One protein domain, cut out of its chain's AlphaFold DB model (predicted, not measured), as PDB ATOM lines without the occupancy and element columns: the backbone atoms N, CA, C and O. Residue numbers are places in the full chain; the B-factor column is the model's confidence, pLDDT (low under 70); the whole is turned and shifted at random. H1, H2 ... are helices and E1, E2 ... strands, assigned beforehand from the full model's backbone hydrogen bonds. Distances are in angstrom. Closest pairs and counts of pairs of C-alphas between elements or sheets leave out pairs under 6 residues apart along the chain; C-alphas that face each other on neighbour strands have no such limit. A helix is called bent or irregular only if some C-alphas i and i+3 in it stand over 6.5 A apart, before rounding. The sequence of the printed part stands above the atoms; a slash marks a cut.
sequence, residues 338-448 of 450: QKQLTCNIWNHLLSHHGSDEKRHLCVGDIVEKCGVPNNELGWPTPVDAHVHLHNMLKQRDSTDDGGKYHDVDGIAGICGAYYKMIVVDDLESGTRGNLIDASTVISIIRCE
ATOM      1  N   GLN A 338      41.334 -52.600  18.743       84.44
ATOM      2  CA  GLN A 338      40.791 -52.781  17.386       84.44
ATOM      3  C   GLN A 338      39.432 -53.479  17.377       84.44
ATOM      4  O   GLN A 338      38.526 -53.045  16.669       84.44
ATOM      5  N   LYS A 339      39.260 -54.543  18.171       83.38
ATOM      6  CA  LYS A 339      37.962 -55.217  18.305       83.38
ATOM      7  C   LYS A 339      36.915 -54.275  18.906       83.38
ATOM      8  O   LYS A 339      35.789 -54.238  18.420       83.38
ATOM      9  N   GLN A 340      37.294 -53.491  19.913       87.56
ATOM     10  CA  GLN A 340      36.422 -52.488  20.515       87.56
ATOM     11  C   GLN A 340      36.046 -51.394  19.510       87.56
ATOM     12  O   GLN A 340      34.881 -51.020  19.433       87.56
ATOM     13  N   LEU A 341      36.998 -50.918  18.706       89.69
ATOM     14  CA  LEU A 341      36.749 -49.955  17.635       89.69
ATOM     15  C   LEU A 341      35.769 -50.518  16.597       89.69
ATOM     16  O   LEU A 341      34.820 -49.827  16.238       89.69
ATOM     17  N   THR A 342      35.931 -51.780  16.179       89.12
ATOM     18  CA  THR A 342      34.951 -52.470  15.322       89.12
ATOM     19  C   THR A 342      33.552 -52.436  15.935       89.12
ATOM     20  O   THR A 342      32.600 -52.062  15.255       89.12
ATOM     21  N   CYS A 343      33.416 -52.797  17.216       86.62
ATOM     22  CA  CYS A 343      32.133 -52.755  17.920       86.62
ATOM     23  C   CYS A 343      31.557 -51.333  17.982       86.62
ATOM     24  O   CYS A 343      30.379 -51.146  17.708       86.62
ATOM     25  N   ASN A 344      32.376 -50.322  18.282       90.56
ATOM     26  CA  ASN A 344      31.933 -48.929  18.366       90.56
ATOM     27  C   ASN A 344      31.421 -48.406  17.015       90.56
ATOM     28  O   ASN A 344      30.379 -47.753  16.972       90.56
ATOM     29  N   ILE A 345      32.121 -48.729  15.920       91.12
ATOM     30  CA  ILE A 345      31.704 -48.377  14.557       91.12
ATOM     31  C   ILE A 345      30.352 -49.023  14.237       91.12
ATOM     32  O   ILE A 345      29.432 -48.332  13.801       91.12
ATOM     33  N   TRP A 346      30.201 -50.326  14.491       89.50
ATOM     34  CA  TRP A 346      28.939 -51.031  14.253       89.50
ATOM     35  C   TRP A 346      27.798 -50.485  15.106       89.50
ATOM     36  O   TRP A 346      26.743 -50.179  14.562       89.50
ATOM     37  N   ASN A 347      28.016 -50.267  16.401       88.31
ATOM     38  CA  ASN A 347      27.010 -49.686  17.287       88.31
ATOM     39  C   ASN A 347      26.571 -48.304  16.802       88.31
ATOM     40  O   ASN A 347      25.384 -47.988  16.844       88.31
ATOM     41  N   HIS A 348      27.507 -47.483  16.313       90.56
ATOM     42  CA  HIS A 348      27.165 -46.178  15.766       90.56
ATOM     43  C   HIS A 348      26.303 -46.290  14.506       90.56
ATOM     44  O   HIS A 348      25.298 -45.585  14.410       90.56
ATOM     45  N   LEU A 349      26.671 -47.184  13.585       88.94
ATOM     46  CA  LEU A 349      25.928 -47.433  12.351       88.94
ATOM     47  C   LEU A 349      24.527 -47.986  12.628       88.94
ATOM     48  O   LEU A 349      23.558 -47.496  12.058       88.94
ATOM     49  N   LEU A 350      24.409 -48.971  13.522       85.94
ATOM     50  CA  LEU A 350      23.136 -49.578  13.918       85.94
ATOM     51  C   LEU A 350      22.228 -48.560  14.617       85.94
ATOM     52  O   LEU A 350      21.060 -48.446  14.261       85.94
ATOM     53  N   SER A 351      22.774 -47.765  15.546       88.06
ATOM     54  CA  SER A 351      22.003 -46.724  16.247       88.06
ATOM     55  C   SER A 351      21.460 -45.678  15.278       88.06
ATOM     56  O   SER A 351      20.317 -45.254  15.401       88.06
ATOM     57  N   HIS A 352      22.272 -45.280  14.295       88.19
ATOM     58  CA  HIS A 352      21.847 -44.337  13.270       88.19
ATOM     59  C   HIS A 352      20.832 -44.964  12.300       88.19
ATOM     60  O   HIS A 352      19.929 -44.289  11.823       88.19
ATOM     61  N   HIS A 353      20.951 -46.257  11.993       84.06
ATOM     62  CA  HIS A 353      19.966 -46.959  11.169       84.06
ATOM     63  C   HIS A 353      18.603 -47.089  11.866       84.06
ATOM     64  O   HIS A 353      17.576 -47.053  11.198       84.06
ATOM     65  N   GLY A 354      18.595 -47.238  13.196       78.69
ATOM     66  CA  GLY A 354      17.374 -47.292  14.002       78.69
ATOM     67  C   GLY A 354      16.739 -45.925  14.291       78.69
ATOM     68  O   GLY A 354      15.544 -45.857  14.569       78.69
ATOM     69  N   SER A 355      17.509 -44.835  14.232       80.56
ATOM     70  CA  SER A 355      16.957 -43.483  14.319       80.56
ATOM     71  C   SER A 355      16.294 -43.100  12.998       80.56
ATOM     72  O   SER A 355      16.909 -43.234  11.947       80.56
ATOM     73  N   ASP A 356      15.082 -42.547  13.045       71.38
ATOM     74  CA  ASP A 356      14.321 -42.051  11.879       71.38
ATOM     75  C   ASP A 356      14.935 -40.764  11.257       71.38
ATOM     76  O   ASP A 356      14.265 -39.923  10.651       71.38
ATOM     77  N   GLU A 357      16.240 -40.563  11.457       75.38
ATOM     78  CA  GLU A 357      17.010 -39.457  10.913       75.38
ATOM     79  C   GLU A 357      17.245 -39.681   9.417       75.38
ATOM     80  O   GLU A 357      17.907 -40.622   8.989       75.38
ATOM     81  N   LYS A 358      16.737 -38.762   8.588       76.69
ATOM     82  CA  LYS A 358      16.910 -38.789   7.123       76.69
ATOM     83  C   LYS A 358      18.330 -38.457   6.649       76.69
ATOM     84  O   LYS A 358      18.563 -38.379   5.444       76.69
ATOM     85  N   ARG A 359      19.258 -38.163   7.561       85.19
ATOM     86  CA  ARG A 359      20.637 -37.818   7.205       85.19
ATOM     87  C   ARG A 359      21.391 -39.103   6.879       85.19
ATOM     88  O   ARG A 359      21.184 -40.106   7.530       85.19
ATOM     89  N   HIS A 360      22.265 -39.095   5.882       86.19
ATOM     90  CA  HIS A 360      23.162 -40.225   5.645       86.19
ATOM     91  C   HIS A 360      24.456 -40.066   6.457       86.19
ATOM     92  O   HIS A 360      24.973 -38.952   6.551       86.19
ATOM     93  N   LEU A 361      24.988 -41.165   7.007       90.19
ATOM     94  CA  LEU A 361      26.308 -41.172   7.647       90.19
ATOM     95  C   LEU A 361      27.406 -41.195   6.591       90.19
ATOM     96  O   LEU A 361      27.430 -42.088   5.740       90.19
ATOM     97  N   CYS A 362      28.352 -40.266   6.687       91.56
ATOM     98  CA  CYS A 362      29.589 -40.345   5.923       91.56
ATOM     99  C   CYS A 362      30.730 -40.959   6.749       91.56
ATOM    100  O   CYS A 362      30.668 -41.066   7.977       91.56
ATOM    101  N   VAL A 363      31.807 -41.362   6.072       89.62
ATOM    102  CA  VAL A 363      33.052 -41.827   6.706       89.62
ATOM    103  C   VAL A 363      33.563 -40.818   7.735       89.62
ATOM    104  O   VAL A 363      33.991 -41.222   8.814       89.62
ATOM    105  N   GLY A 364      33.489 -39.522   7.425       90.50
ATOM    106  CA  GLY A 364      33.909 -38.434   8.301       90.50
ATOM    107  C   GLY A 364      33.175 -38.445   9.639       90.50
ATOM    108  O   GLY A 364      33.833 -38.387  10.674       90.50
ATOM    109  N   ASP A 365      31.850 -38.633   9.626       92.00
ATOM    110  CA  ASP A 365      31.028 -38.704  10.842       92.00
ATOM    111  C   ASP A 365      31.475 -39.876  11.744       92.00
ATOM    112  O   ASP A 365      31.627 -39.742  12.962       92.00
ATOM    113  N   ILE A 366      31.750 -41.038  11.140       91.50
ATOM    114  CA  ILE A 366      32.198 -42.237  11.865       91.50
ATOM    115  C   ILE A 366      33.604 -42.038  12.432       91.50
ATOM    116  O   ILE A 366      33.864 -42.410  13.578       91.50
ATOM    117  N   VAL A 367      34.512 -41.467  11.639       92.25
ATOM    118  CA  VAL A 367      35.904 -41.209  12.020       92.25
ATOM    119  C   VAL A 367      35.990 -40.190  13.149       92.25
ATOM    120  O   VAL A 367      36.733 -40.412  14.103       92.25
ATOM    121  N   GLU A 368      35.215 -39.111  13.078       93.00
ATOM    122  CA  GLU A 368      35.158 -38.093  14.125       93.00
ATOM    123  C   GLU A 368      34.658 -38.692  15.441       93.00
ATOM    124  O   GLU A 368      35.263 -38.481  16.491       93.00
ATOM    125  N   LYS A 369      33.606 -39.517  15.388       92.00
ATOM    126  CA  LYS A 369      33.028 -40.121  16.592       92.00
ATOM    127  C   LYS A 369      33.881 -41.247  17.178       92.00
ATOM    128  O   LYS A 369      33.993 -41.368  18.396       92.00
ATOM    129  N   CYS A 370      34.444 -42.105  16.331       92.06
ATOM    130  CA  CYS A 370      35.147 -43.317  16.763       92.06
ATOM    131  C   CYS A 370      36.661 -43.125  16.900       92.06
ATOM    132  O   CYS A 370      37.317 -43.990  17.471       92.06
ATOM    133  N   GLY A 371      37.213 -42.024  16.388       88.50
ATOM    134  CA  GLY A 371      38.626 -41.651  16.476       88.50
ATOM    135  C   GLY A 371      38.986 -40.828  17.712       88.50
ATOM    136  O   GLY A 371      40.006 -40.140  17.701       88.50
ATOM    137  N   VAL A 372      38.144 -40.857  18.750       86.38
ATOM    138  CA  VAL A 372      38.418 -40.218  20.040       86.38
ATOM    139  C   VAL A 372      39.071 -41.246  20.971       86.38
ATOM    140  O   VAL A 372      38.461 -42.282  21.258       86.38
ATOM    141  N   PRO A 373      40.294 -40.992  21.472       79.25
ATOM    142  CA  PRO A 373      40.954 -41.905  22.390       79.25
ATOM    143  C   PRO A 373      40.186 -42.042  23.702       79.25
ATOM    144  O   PRO A 373      39.934 -41.056  24.389       79.25
ATOM    145  N   ASN A 374      39.904 -43.280  24.103       68.81
ATOM    146  CA  ASN A 374      39.296 -43.578  25.406       68.81
ATOM    147  C   ASN A 374      40.338 -43.956  26.472       68.81
ATOM    148  O   ASN A 374      39.979 -44.373  27.572       68.81
ATOM    149  N   ASN A 375      41.631 -43.884  26.145       70.81
ATOM    150  CA  ASN A 375      42.707 -44.362  27.003       70.81
ATOM    151  C   ASN A 375      43.915 -43.415  27.020       70.81
ATOM    152  O   ASN A 375      44.103 -42.573  26.142       70.81
ATOM    153  N   GLU A 376      44.781 -43.611  28.015       68.75
ATOM    154  CA  GLU A 376      46.043 -42.874  28.178       68.75
ATOM    155  C   GLU A 376      47.029 -43.076  27.011       68.75
ATOM    156  O   GLU A 376      48.005 -42.341  26.888       68.75
ATOM    157  N   LEU A 377      46.798 -44.078  26.153       68.12
ATOM    158  CA  LEU A 377      47.659 -44.399  25.012       68.12
ATOM    159  C   LEU A 377      47.368 -43.526  23.783       68.12
ATOM    160  O   LEU A 377      48.124 -43.600  22.816       68.12
ATOM    161  N   GLY A 378      46.305 -42.716  23.810       80.62
ATOM    162  CA  GLY A 378      45.955 -41.838  22.694       80.62
ATOM    163  C   GLY A 378      45.437 -42.588  21.463       80.62
ATOM    164  O   GLY A 378      45.529 -42.059  20.360       80.62
ATOM    165  N   TRP A 379      44.915 -43.810  21.638       86.44
ATOM    166  CA  TRP A 379      44.358 -44.632  20.559       86.44
ATOM    167  C   TRP A 379      42.868 -44.942  20.814       86.44
ATOM    168  O   TRP A 379      42.502 -45.216  21.963       86.44
ATOM    169  N   PRO A 380      42.005 -44.969  19.781       89.44
ATOM    170  CA  PRO A 380      42.295 -44.671  18.374       89.44
ATOM    171  C   PRO A 380      42.367 -43.166  18.104       89.44
ATOM    172  O   PRO A 380      41.670 -42.386  18.744       89.44
ATOM    173  N   THR A 381      43.189 -42.766  17.134       90.44
ATOM    174  CA  THR A 381      43.123 -41.432  16.520       90.44
ATOM    175  C   THR A 381      42.117 -41.424  15.357       90.44
ATOM    176  O   THR A 381      41.733 -42.497  14.877       90.44
ATOM    177  N   PRO A 382      41.726 -40.252  14.818       91.44
ATOM    178  CA  PRO A 382      40.896 -40.192  13.613       91.44
ATOM    179  C   PRO A 382      41.507 -40.960  12.432       91.44
ATOM    180  O   PRO A 382      40.809 -41.668  11.713       91.44
ATOM    181  N   VAL A 383      42.833 -40.913  12.278       88.38
ATOM    182  CA  VAL A 383      43.536 -41.664  11.228       88.38
ATOM    183  C   VAL A 383      43.412 -43.174  11.451       88.38
ATOM    184  O   VAL A 383      43.164 -43.912  10.499       88.38
ATOM    185  N   ASP A 384      43.532 -43.646  12.696       89.94
ATOM    186  CA  ASP A 384      43.364 -45.068  13.022       89.94
ATOM    187  C   ASP A 384      41.941 -45.548  12.726       89.94
ATOM    188  O   ASP A 384      41.762 -46.596  12.102       89.94
ATOM    189  N   ALA A 385      40.933 -44.769  13.134       90.12
ATOM    190  CA  ALA A 385      39.530 -45.058  12.855       90.12
ATOM    191  C   ALA A 385      39.260 -45.120  11.347       90.12
ATOM    192  O   ALA A 385      38.592 -46.042  10.876       90.12
ATOM    193  N   HIS A 386      39.842 -44.195  10.582       90.25
ATOM    194  CA  HIS A 386      39.685 -44.123   9.133       90.25
ATOM    195  C   HIS A 386      40.316 -45.319   8.418       90.25
ATOM    196  O   HIS A 386      39.662 -45.973   7.605       90.25
ATOM    197  N   VAL A 387      41.560 -45.661   8.764       86.75
ATOM    198  CA  VAL A 387      42.260 -46.839   8.226       86.75
ATOM    199  C   VAL A 387      41.518 -48.126   8.584       86.75
ATOM    200  O   VAL A 387      41.388 -49.023   7.749       86.75
ATOM    201  N   HIS A 388      41.025 -48.234   9.819       89.06
ATOM    202  CA  HIS A 388      40.303 -49.414  10.280       89.06
ATOM    203  C   HIS A 388      38.978 -49.592   9.536       89.06
ATOM    204  O   HIS A 388      38.727 -50.667   8.996       89.06
ATOM    205  N   LEU A 389      38.185 -48.524   9.415       89.06
ATOM    206  CA  LEU A 389      36.937 -48.518   8.650       89.06
ATOM    207  C   LEU A 389      37.174 -48.859   7.173       89.06
ATOM    208  O   LEU A 389      36.464 -49.680   6.596       89.06
ATOM    209  N   HIS A 390      38.221 -48.293   6.574       86.88
ATOM    210  CA  HIS A 390      38.632 -48.616   5.210       86.88
ATOM    211  C   HIS A 390      38.955 -50.100   5.035       86.88
ATOM    212  O   HIS A 390      38.515 -50.719   4.068       86.88
ATOM    213  N   ASN A 391      39.681 -50.698   5.980       84.25
ATOM    214  CA  ASN A 391      39.978 -52.129   5.949       84.25
ATOM    215  C   ASN A 391      38.716 -52.981   6.127       84.25
ATOM    216  O   ASN A 391      38.570 -53.978   5.423       84.25
ATOM    217  N   MET A 392      37.793 -52.579   7.005       85.00
ATOM    218  CA  MET A 392      36.499 -53.251   7.173       85.00
ATOM    219  C   MET A 392      35.679 -53.240   5.874       85.00
ATOM    220  O   MET A 392      35.041 -54.237   5.541       85.00
ATOM    221  N   LEU A 393      35.733 -52.145   5.110       81.31
ATOM    222  CA  LEU A 393      35.052 -52.021   3.820       81.31
ATOM    223  C   LEU A 393      35.780 -52.774   2.690       81.31
ATOM    224  O   LEU A 393      35.119 -53.348   1.829       81.31
ATOM    225  N   LYS A 394      37.120 -52.839   2.703       75.94
ATOM    226  CA  LYS A 394      37.924 -53.534   1.675       75.94
ATOM    227  C   LYS A 394      38.069 -55.042   1.858       75.94
ATOM    228  O   LYS A 394      38.234 -55.745   0.869       75.94
ATOM    229  N   GLN A 395      37.995 -55.572   3.080       65.44
ATOM    230  CA  GLN A 395      38.050 -57.027   3.320       65.44
ATOM    231  C   GLN A 395      36.842 -57.794   2.735       65.44
ATOM    232  O   GLN A 395      36.790 -59.018   2.819       65.44
ATOM    233  N   ARG A 396      35.900 -57.094   2.088       54.31
ATOM    234  CA  ARG A 396      34.735 -57.636   1.375       54.31
ATOM    235  C   ARG A 396      35.057 -58.518   0.161       54.31
ATOM    236  O   ARG A 396      34.196 -59.309  -0.208       54.31
ATOM    237  N   ASP A 397      36.249 -58.410  -0.428       47.75
ATOM    238  CA  ASP A 397      36.589 -59.133  -1.669       47.75
ATOM    239  C   ASP A 397      37.216 -60.521  -1.439       47.75
ATOM    240  O   ASP A 397      37.453 -61.262  -2.394       47.75
ATOM    241  N   SER A 398      37.486 -60.911  -0.187       46.84
ATOM    242  CA  SER A 398      37.974 -62.254   0.150       46.84
ATOM    243  C   SER A 398      36.836 -63.137   0.667       46.84
ATOM    244  O   SER A 398      36.062 -62.720   1.518       46.84
ATOM    245  N   THR A 399      36.757 -64.363   0.159       43.41
ATOM    246  CA  THR A 399      35.656 -65.343   0.245       43.41
ATOM    247  C   THR A 399      35.303 -65.900   1.639       43.41
ATOM    248  O   THR A 399      34.640 -66.930   1.718       43.41
ATOM    249  N   ASP A 400      35.691 -65.245   2.735       47.09
ATOM    250  CA  ASP A 400      35.496 -65.723   4.114       47.09
ATOM    251  C   ASP A 400      34.416 -64.870   4.814       47.09
ATOM    252  O   ASP A 400      34.655 -63.704   5.122       47.09
ATOM    253  N   ASP A 401      33.200 -65.417   4.958       51.28
ATOM    254  CA  ASP A 401      32.006 -64.875   5.662       51.28
ATOM    255  C   ASP A 401      31.780 -63.333   5.578       51.28
ATOM    256  O   ASP A 401      31.342 -62.648   6.508       51.28
ATOM    257  N   GLY A 402      32.119 -62.778   4.406       51.91
ATOM    258  CA  GLY A 402      32.593 -61.411   4.162       51.91
ATOM    259  C   GLY A 402      31.767 -60.244   4.706       51.91
ATOM    260  O   GLY A 402      30.916 -59.672   4.013       51.91
ATOM    261  N   GLY A 403      32.129 -59.789   5.907       60.59
ATOM    262  CA  GLY A 403      31.757 -58.468   6.423       60.59
ATOM    263  C   GLY A 403      30.313 -58.349   6.912       60.59
ATOM    264  O   GLY A 403      29.764 -57.243   6.905       60.59
ATOM    265  N   LYS A 404      29.699 -59.468   7.314       73.69
ATOM    266  CA  LYS A 404      28.429 -59.473   8.047       73.69
ATOM    267  C   LYS A 404      28.683 -59.246   9.544       73.69
ATOM    268  O   LYS A 404      29.656 -59.753  10.097       73.69
ATOM    269  N   TYR A 405      27.808 -58.502  10.207       75.31
ATOM    270  CA  TYR A 405      27.828 -58.282  11.654       75.31
ATOM    271  C   TYR A 405      26.528 -58.756  12.279       75.31
ATOM    272  O   TYR A 405      25.455 -58.403  11.799       75.31
ATOM    273  N   HIS A 406      26.644 -59.549  13.338       75.50
ATOM    274  CA  HIS A 406      25.520 -60.090  14.086       75.50
ATOM    275  C   HIS A 406      25.115 -59.104  15.188       75.50
ATOM    276  O   HIS A 406      25.867 -58.896  16.142       75.50
ATOM    277  N   ASP A 407      23.941 -58.495  15.048       71.31
ATOM    278  CA  ASP A 407      23.364 -57.582  16.034       71.31
ATOM    279  C   ASP A 407      22.723 -58.379  17.180       71.31
ATOM    280  O   ASP A 407      21.515 -58.615  17.214       71.31
ATOM    281  N   VAL A 408      23.560 -58.846  18.106       74.06
ATOM    282  CA  VAL A 408      23.134 -59.664  19.255       74.06
ATOM    283  C   VAL A 408      22.184 -58.899  20.178       74.06
ATOM    284  O   VAL A 408      21.293 -59.502  20.764       74.06
ATOM    285  N   ASP A 409      22.363 -57.584  20.288       74.06
ATOM    286  CA  ASP A 409      21.656 -56.752  21.262       74.06
ATOM    287  C   ASP A 409      20.412 -56.066  20.662       74.06
ATOM    288  O   ASP A 409      19.665 -55.395  21.374       74.06
ATOM    289  N   GLY A 410      20.166 -56.240  19.356       70.50
ATOM    290  CA  GLY A 410      19.027 -55.651  18.650       70.50
ATOM    291  C   GLY A 410      19.087 -54.128  18.568       70.50
ATOM    292  O   GLY A 410      18.045 -53.472  18.588       70.50
ATOM    293  N   ILE A 411      20.292 -53.563  18.482       73.19
ATOM    294  CA  ILE A 411      20.539 -52.116  18.449       73.19
ATOM    295  C   ILE A 411      19.840 -51.465  17.247       73.19
ATOM    296  O   ILE A 411      19.324 -50.357  17.365       73.19
ATOM    297  N   ALA A 412      19.760 -52.160  16.109       65.19
ATOM    298  CA  ALA A 412      19.034 -51.706  14.922       65.19
ATOM    299  C   ALA A 412      17.565 -52.177  14.883       65.19
ATOM    300  O   ALA A 412      16.950 -52.238  13.816       65.19
ATOM    301  N   GLY A 413      16.995 -52.528  16.040       64.44
ATOM    302  CA  GLY A 413      15.581 -52.859  16.216       64.44
ATOM    303  C   GLY A 413      15.224 -54.340  16.053       64.44
ATOM    304  O   GLY A 413      14.100 -54.718  16.379       64.44
ATOM    305  N   ILE A 414      16.143 -55.195  15.582       70.12
ATOM    306  CA  ILE A 414      15.897 -56.636  15.405       70.12
ATOM    307  C   ILE A 414      17.063 -57.447  15.971       70.12
ATOM    308  O   ILE A 414      18.080 -57.659  15.315       70.12
ATOM    309  N   CYS A 415      16.877 -57.933  17.196       79.06
ATOM    310  CA  CYS A 415      17.808 -58.826  17.880       79.06
ATOM    311  C   CYS A 415      18.100 -60.076  17.034       79.06
ATOM    312  O   CYS A 415      17.181 -60.756  16.574       79.06
ATOM    313  N   GLY A 416      19.382 -60.388  16.849       77.12
ATOM    314  CA  GLY A 416      19.861 -61.550  16.100       77.12
ATOM    315  C   GLY A 416      19.952 -61.355  14.582       77.12
ATOM    316  O   GLY A 416      20.260 -62.305  13.864       77.12
ATOM    317  N   ALA A 417      19.686 -60.154  14.059       80.75
ATOM    318  CA  ALA A 417      19.818 -59.886  12.630       80.75
ATOM    319  C   ALA A 417      21.287 -59.712  12.207       80.75
ATOM    320  O   ALA A 417      22.130 -59.228  12.964       80.75
ATOM    321  N   TYR A 418      21.588 -60.080  10.960       82.06
ATOM    322  CA  TYR A 418      22.888 -59.825  10.347       82.06
ATOM    323  C   TYR A 418      22.830 -58.562   9.493       82.06
ATOM    324  O   TYR A 418      21.872 -58.357   8.753       82.06
ATOM    325  N   TYR A 419      23.870 -57.738   9.552       81.50
ATOM    326  CA  TYR A 419      23.980 -56.496   8.788       81.50
ATOM    327  C   TYR A 419      25.278 -56.448   7.989       81.50
ATOM    328  O   TYR A 419      26.298 -56.988   8.411       81.50
ATOM    329  N   LYS A 420      25.266 -55.762   6.844       85.00
ATOM    330  CA  LYS A 420      26.445 -55.542   5.994       85.00
ATOM    331  C   LYS A 420      26.588 -54.056   5.661       85.00
ATOM    332  O   LYS A 420      25.627 -53.455   5.191       85.00
ATOM    333  N   MET A 421      27.780 -53.473   5.830       86.00
ATOM    334  CA  MET A 421      28.044 -52.060   5.487       86.00
ATOM    335  C   MET A 421      28.260 -51.873   3.992       86.00
ATOM    336  O   MET A 421      29.269 -52.355   3.506       86.00
ATOM    337  N   ILE A 422      27.391 -51.186   3.263       83.88
ATOM    338  CA  ILE A 422      27.582 -50.790   1.862       83.88
ATOM    339  C   ILE A 422      28.062 -49.339   1.732       83.88
ATOM    340  O   ILE A 422      27.739 -48.490   2.558       83.88
ATOM    341  N   VAL A 423      28.800 -49.069   0.658       84.94
ATOM    342  CA  VAL A 423      29.056 -47.710   0.171       84.94
ATOM    343  C   VAL A 423      27.912 -47.357  -0.780       84.94
ATOM    344  O   VAL A 423      27.567 -48.183  -1.623       84.94
ATOM    345  N   VAL A 424      27.273 -46.200  -0.582       81.12
ATOM    346  CA  VAL A 424      26.068 -45.802  -1.341       81.12
ATOM    347  C   VAL A 424      26.429 -45.042  -2.615       81.12
ATOM    348  O   VAL A 424      25.828 -45.296  -3.653       81.12
ATOM    349  N   ASP A 425      27.449 -44.188  -2.548       69.12
ATOM    350  CA  ASP A 425      27.933 -43.405  -3.682       69.12
ATOM    351  C   ASP A 425      29.381 -43.796  -3.992       69.12
ATOM    352  O   ASP A 425      30.324 -43.310  -3.361       69.12
ATOM    353  N   ASP A 426      29.568 -44.678  -4.976       56.59
ATOM    354  CA  ASP A 426      30.861 -44.837  -5.645       56.59
ATOM    355  C   ASP A 426      31.048 -43.621  -6.566       56.59
ATOM    356  O   ASP A 426      30.812 -43.663  -7.773       56.59
ATOM    357  N   LEU A 427      31.442 -42.487  -5.983       50.16
ATOM    358  CA  LEU A 427      32.074 -41.423  -6.755       50.16
ATOM    359  C   LEU A 427      33.336 -42.036  -7.361       50.16
ATOM    360  O   LEU A 427      34.298 -42.303  -6.637       50.16
ATOM    361  N   GLU A 428      33.290 -42.299  -8.671       47.88
ATOM    362  CA  GLU A 428      34.391 -42.795  -9.494       47.88
ATOM    363  C   GLU A 428      35.682 -42.019  -9.180       47.88
ATOM    364  O   GLU A 428      35.981 -40.981  -9.769       47.88
ATOM    365  N   SER A 429      36.467 -42.511  -8.226       47.53
ATOM    366  CA  SER A 429      37.767 -41.949  -7.894       47.53
ATOM    367  C   SER A 429      38.823 -42.934  -8.362       47.53
ATOM    368  O   SER A 429      39.046 -44.012  -7.808       47.53
ATOM    369  N   GLY A 430      39.433 -42.561  -9.483       42.28
ATOM    370  CA  GLY A 430      40.523 -43.282 -10.108       42.28
ATOM    371  C   GLY A 430      41.655 -43.601  -9.128       42.28
ATOM    372  O   GLY A 430      42.175 -42.745  -8.422       42.28
ATOM    373  N   THR A 431      42.015 -44.882  -9.127       45.25
ATOM    374  CA  THR A 431      43.367 -45.446  -9.016       45.25
ATOM    375  C   THR A 431      44.398 -44.820  -8.052       45.25
ATOM    376  O   THR A 431      45.021 -43.798  -8.315       45.25
ATOM    377  N   ARG A 432      44.770 -45.682  -7.085       40.75
ATOM    378  CA  ARG A 432      46.053 -45.850  -6.355       40.75
ATOM    379  C   ARG A 432      46.143 -45.242  -4.950       40.75
ATOM    380  O   ARG A 432      46.532 -44.103  -4.753       40.75
ATOM    381  N   GLY A 433      45.954 -46.116  -3.958       54.44
ATOM    382  CA  GLY A 433      46.591 -46.010  -2.639       54.44
ATOM    383  C   GLY A 433      45.893 -45.161  -1.579       54.44
ATOM    384  O   GLY A 433      46.275 -45.264  -0.417       54.44
ATOM    385  N   ASN A 434      44.866 -44.389  -1.931       69.31
ATOM    386  CA  ASN A 434      44.220 -43.475  -0.989       69.31
ATOM    387  C   ASN A 434      43.087 -44.162  -0.203       69.31
ATOM    388  O   ASN A 434      42.423 -45.081  -0.696       69.31
ATOM    389  N   LEU A 435      42.938 -43.765   1.064       77.50
ATOM    390  CA  LEU A 435      41.818 -44.147   1.929       77.50
ATOM    391  C   LEU A 435      40.490 -43.686   1.304       77.50
ATOM    392  O   LEU A 435      40.490 -42.751   0.506       77.50
ATOM    393  N   ILE A 436      39.379 -44.337   1.658       83.75
ATOM    394  CA  ILE A 436      38.028 -43.906   1.251       83.75
ATOM    395  C   ILE A 436      37.818 -42.439   1.661       83.75
ATOM    396  O   ILE A 436      38.265 -42.041   2.734       83.75
ATOM    397  N   ASP A 437      37.172 -41.627   0.825       85.50
ATOM    398  CA  ASP A 437      36.969 -40.203   1.110       85.50
ATOM    399  C   ASP A 437      36.110 -40.008   2.375       85.50
ATOM    400  O   ASP A 437      35.191 -40.782   2.648       85.50
ATOM    401  N   ALA A 438      36.391 -38.971   3.169       86.00
ATOM    402  CA  ALA A 438      35.600 -38.658   4.360       86.00
ATOM    403  C   ALA A 438      34.134 -38.321   4.018       86.00
ATOM    404  O   ALA A 438      33.243 -38.544   4.832       86.00
ATOM    405  N   SER A 439      33.871 -37.823   2.810       87.00
ATOM    406  CA  SER A 439      32.528 -37.546   2.298       87.00
ATOM    407  C   SER A 439      31.770 -38.796   1.833       87.00
ATOM    408  O   SER A 439      30.565 -38.713   1.609       87.00
ATOM    409  N   THR A 440      32.430 -39.958   1.722       86.38
ATOM    410  CA  THR A 440      31.794 -41.194   1.251       86.38
ATOM    411  C   THR A 440      30.674 -41.630   2.186       86.38
ATOM    412  O   THR A 440      30.890 -41.839   3.382       86.38
ATOM    413  N   VAL A 441      29.483 -41.814   1.619       88.12
ATOM    414  CA  VAL A 441      28.291 -42.245   2.347       88.12
ATOM    415  C   VAL A 441      28.311 -43.752   2.583       88.12
ATOM    416  O   VAL A 441      28.468 -44.546   1.651       88.12
ATOM    417  N   ILE A 442      28.098 -44.141   3.839       87.25
ATOM    418  CA  ILE A 442      27.981 -45.531   4.270       87.25
ATOM    419  C   ILE A 442      26.540 -45.798   4.696       87.25
ATOM    420  O   ILE A 442      25.898 -45.000   5.375       87.25
ATOM    421  N   SER A 443      26.022 -46.956   4.312       85.88
ATOM    422  CA  SER A 443      24.757 -47.486   4.817       85.88
ATOM    423  C   SER A 443      24.933 -48.928   5.253       85.88
ATOM    424  O   SER A 443      25.886 -49.594   4.862       85.88
ATOM    425  N   ILE A 444      24.020 -49.434   6.073       86.94
ATOM    426  CA  ILE A 444      23.968 -50.857   6.404       86.94
ATOM    427  C   ILE A 444      22.714 -51.471   5.793       86.94
ATOM    428  O   ILE A 444      21.659 -50.845   5.766       86.94
ATOM    429  N   ILE A 445      22.838 -52.694   5.286       85.19
ATOM    430  CA  ILE A 445      21.710 -53.488   4.796       85.19
ATOM    431  C   ILE A 445      21.584 -54.709   5.692       85.19
ATOM    432  O   ILE A 445      22.581 -55.388   5.959       85.19
ATOM    433  N   ARG A 446      20.360 -55.002   6.127       84.00
ATOM    434  CA  ARG A 446      20.037 -56.260   6.792       84.00
ATOM    435  C   ARG A 446      20.186 -57.415   5.800       84.00
ATOM    436  O   ARG A 446      19.558 -57.419   4.749       84.00
ATOM    437  N   CYS A 447      21.012 -58.392   6.134       81.62
ATOM    438  CA  CYS A 447      21.051 -59.663   5.432       81.62
ATOM    439  C   CYS A 447      19.867 -60.511   5.901       81.62
ATOM    440  O   CYS A 447      19.648 -60.655   7.106       81.62
ATOM    441  N   GLU A 448      19.111 -61.069   4.960       72.00
ATOM    442  CA  GLU A 448      18.156 -62.125   5.283       72.00
ATOM    443  C   GLU A 448      18.940 -63.307   5.874       72.00
ATOM    444  O   GLU A 448      19.993 -63.690   5.355       72.00
TER     445      GLU A 448
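Overview. This is residues 338 to 448 of the 450 residues of the protein "Hypothetical protein" of Skeletonema marinoi (UniProt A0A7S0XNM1). A small, twisted sheet of three antiparallel strands is crossed on one face by the long helix H1, and two more helices, H2 and H3, pack on the first part of H1 and on each other at steep angles. H2 and H3 only graze the sheet, and a long link, residues 424 to 440, joins E2 to E3. The 111 printed residues hold three named helices and then three named strands, H1 H2 H3 E1 E2 E3, of mixed class, with sheet order E1, E2, E3. The whole is compact and rounded, with a radius of gyration of the C-alphas of 14.0 A and spans of 39 by 36 by 32 A.

Arrangement. The strands E1, residues 404 to 407, E2, residues 417 to 423, and E3, residues 441 to 447, form a meander, each strand the antiparallel neighbour of the one before. In the hairpin E1 and E2, N 405 and O 419 are 2.8 A apart, within hydrogen-bond range; in the hairpin E2 and E3, N 422 and O 443 are 2.7 A apart. The sheet is strongly twisted, but only just, with C-alphas up to 4.4 A off its best plane. Residues 361 to 362 pair antiparallel with residues 441 to 442 of E3. H1, residues 338 to 354, is on the sheet at a height of 6.7 A, two layers with the helix on one face. It runs across the strands, at 89 degrees to E2 on the local plane, and lies only just over E2 and E3, with 3 C-alphas falling on each. The closest C-alphas of H1 and E3, those of Leu 349 and Ile 444, are 7.1 A apart. H2, residues 363 to 370, touches H1 at a steep tilt of 64 degrees, opposite ways; the closest C-alphas, those of Ile 345 and Cys 370, are 6.5 A apart. H3, residues 382 to 397, touches H2 with its residues 382 to 389 alone, closest at the C-alphas of Val 367 and Pro 382, 5.3 A. H3 also touches H1, about perpendicular at 80 degrees, closest at the C-alphas of Leu 341 and Ala 385, 7.4 A. Every O i to N i+4 pair is within hydrogen-bond range in H1 and H2, and 10 of 12 in H3, which is irregular, but only just: C-alphas 394 and 397 are 6.7 A apart.

Along the chain. E1 is 9.6 A long, E2 19.7 A and E3 19.1 A, ending at C-alpha 447 (21.051, -59.663, 5.432). H1 starts at C-alpha 338 (40.791, -52.781, 17.386) and is 24.3 A long, H2 10.4 A and H3 24.7 A.

Size, cuts and confidence. The C-alphas farthest apart, those of Glu 376 and Glu 448, are 40.9 A apart. The printed part has no cut; the links H2 to H3 and E2 to E3 are long. Mean pLDDT of the printed part is 78.0, with values under 70 at residues 395 to 403 and 425 to 434, among others.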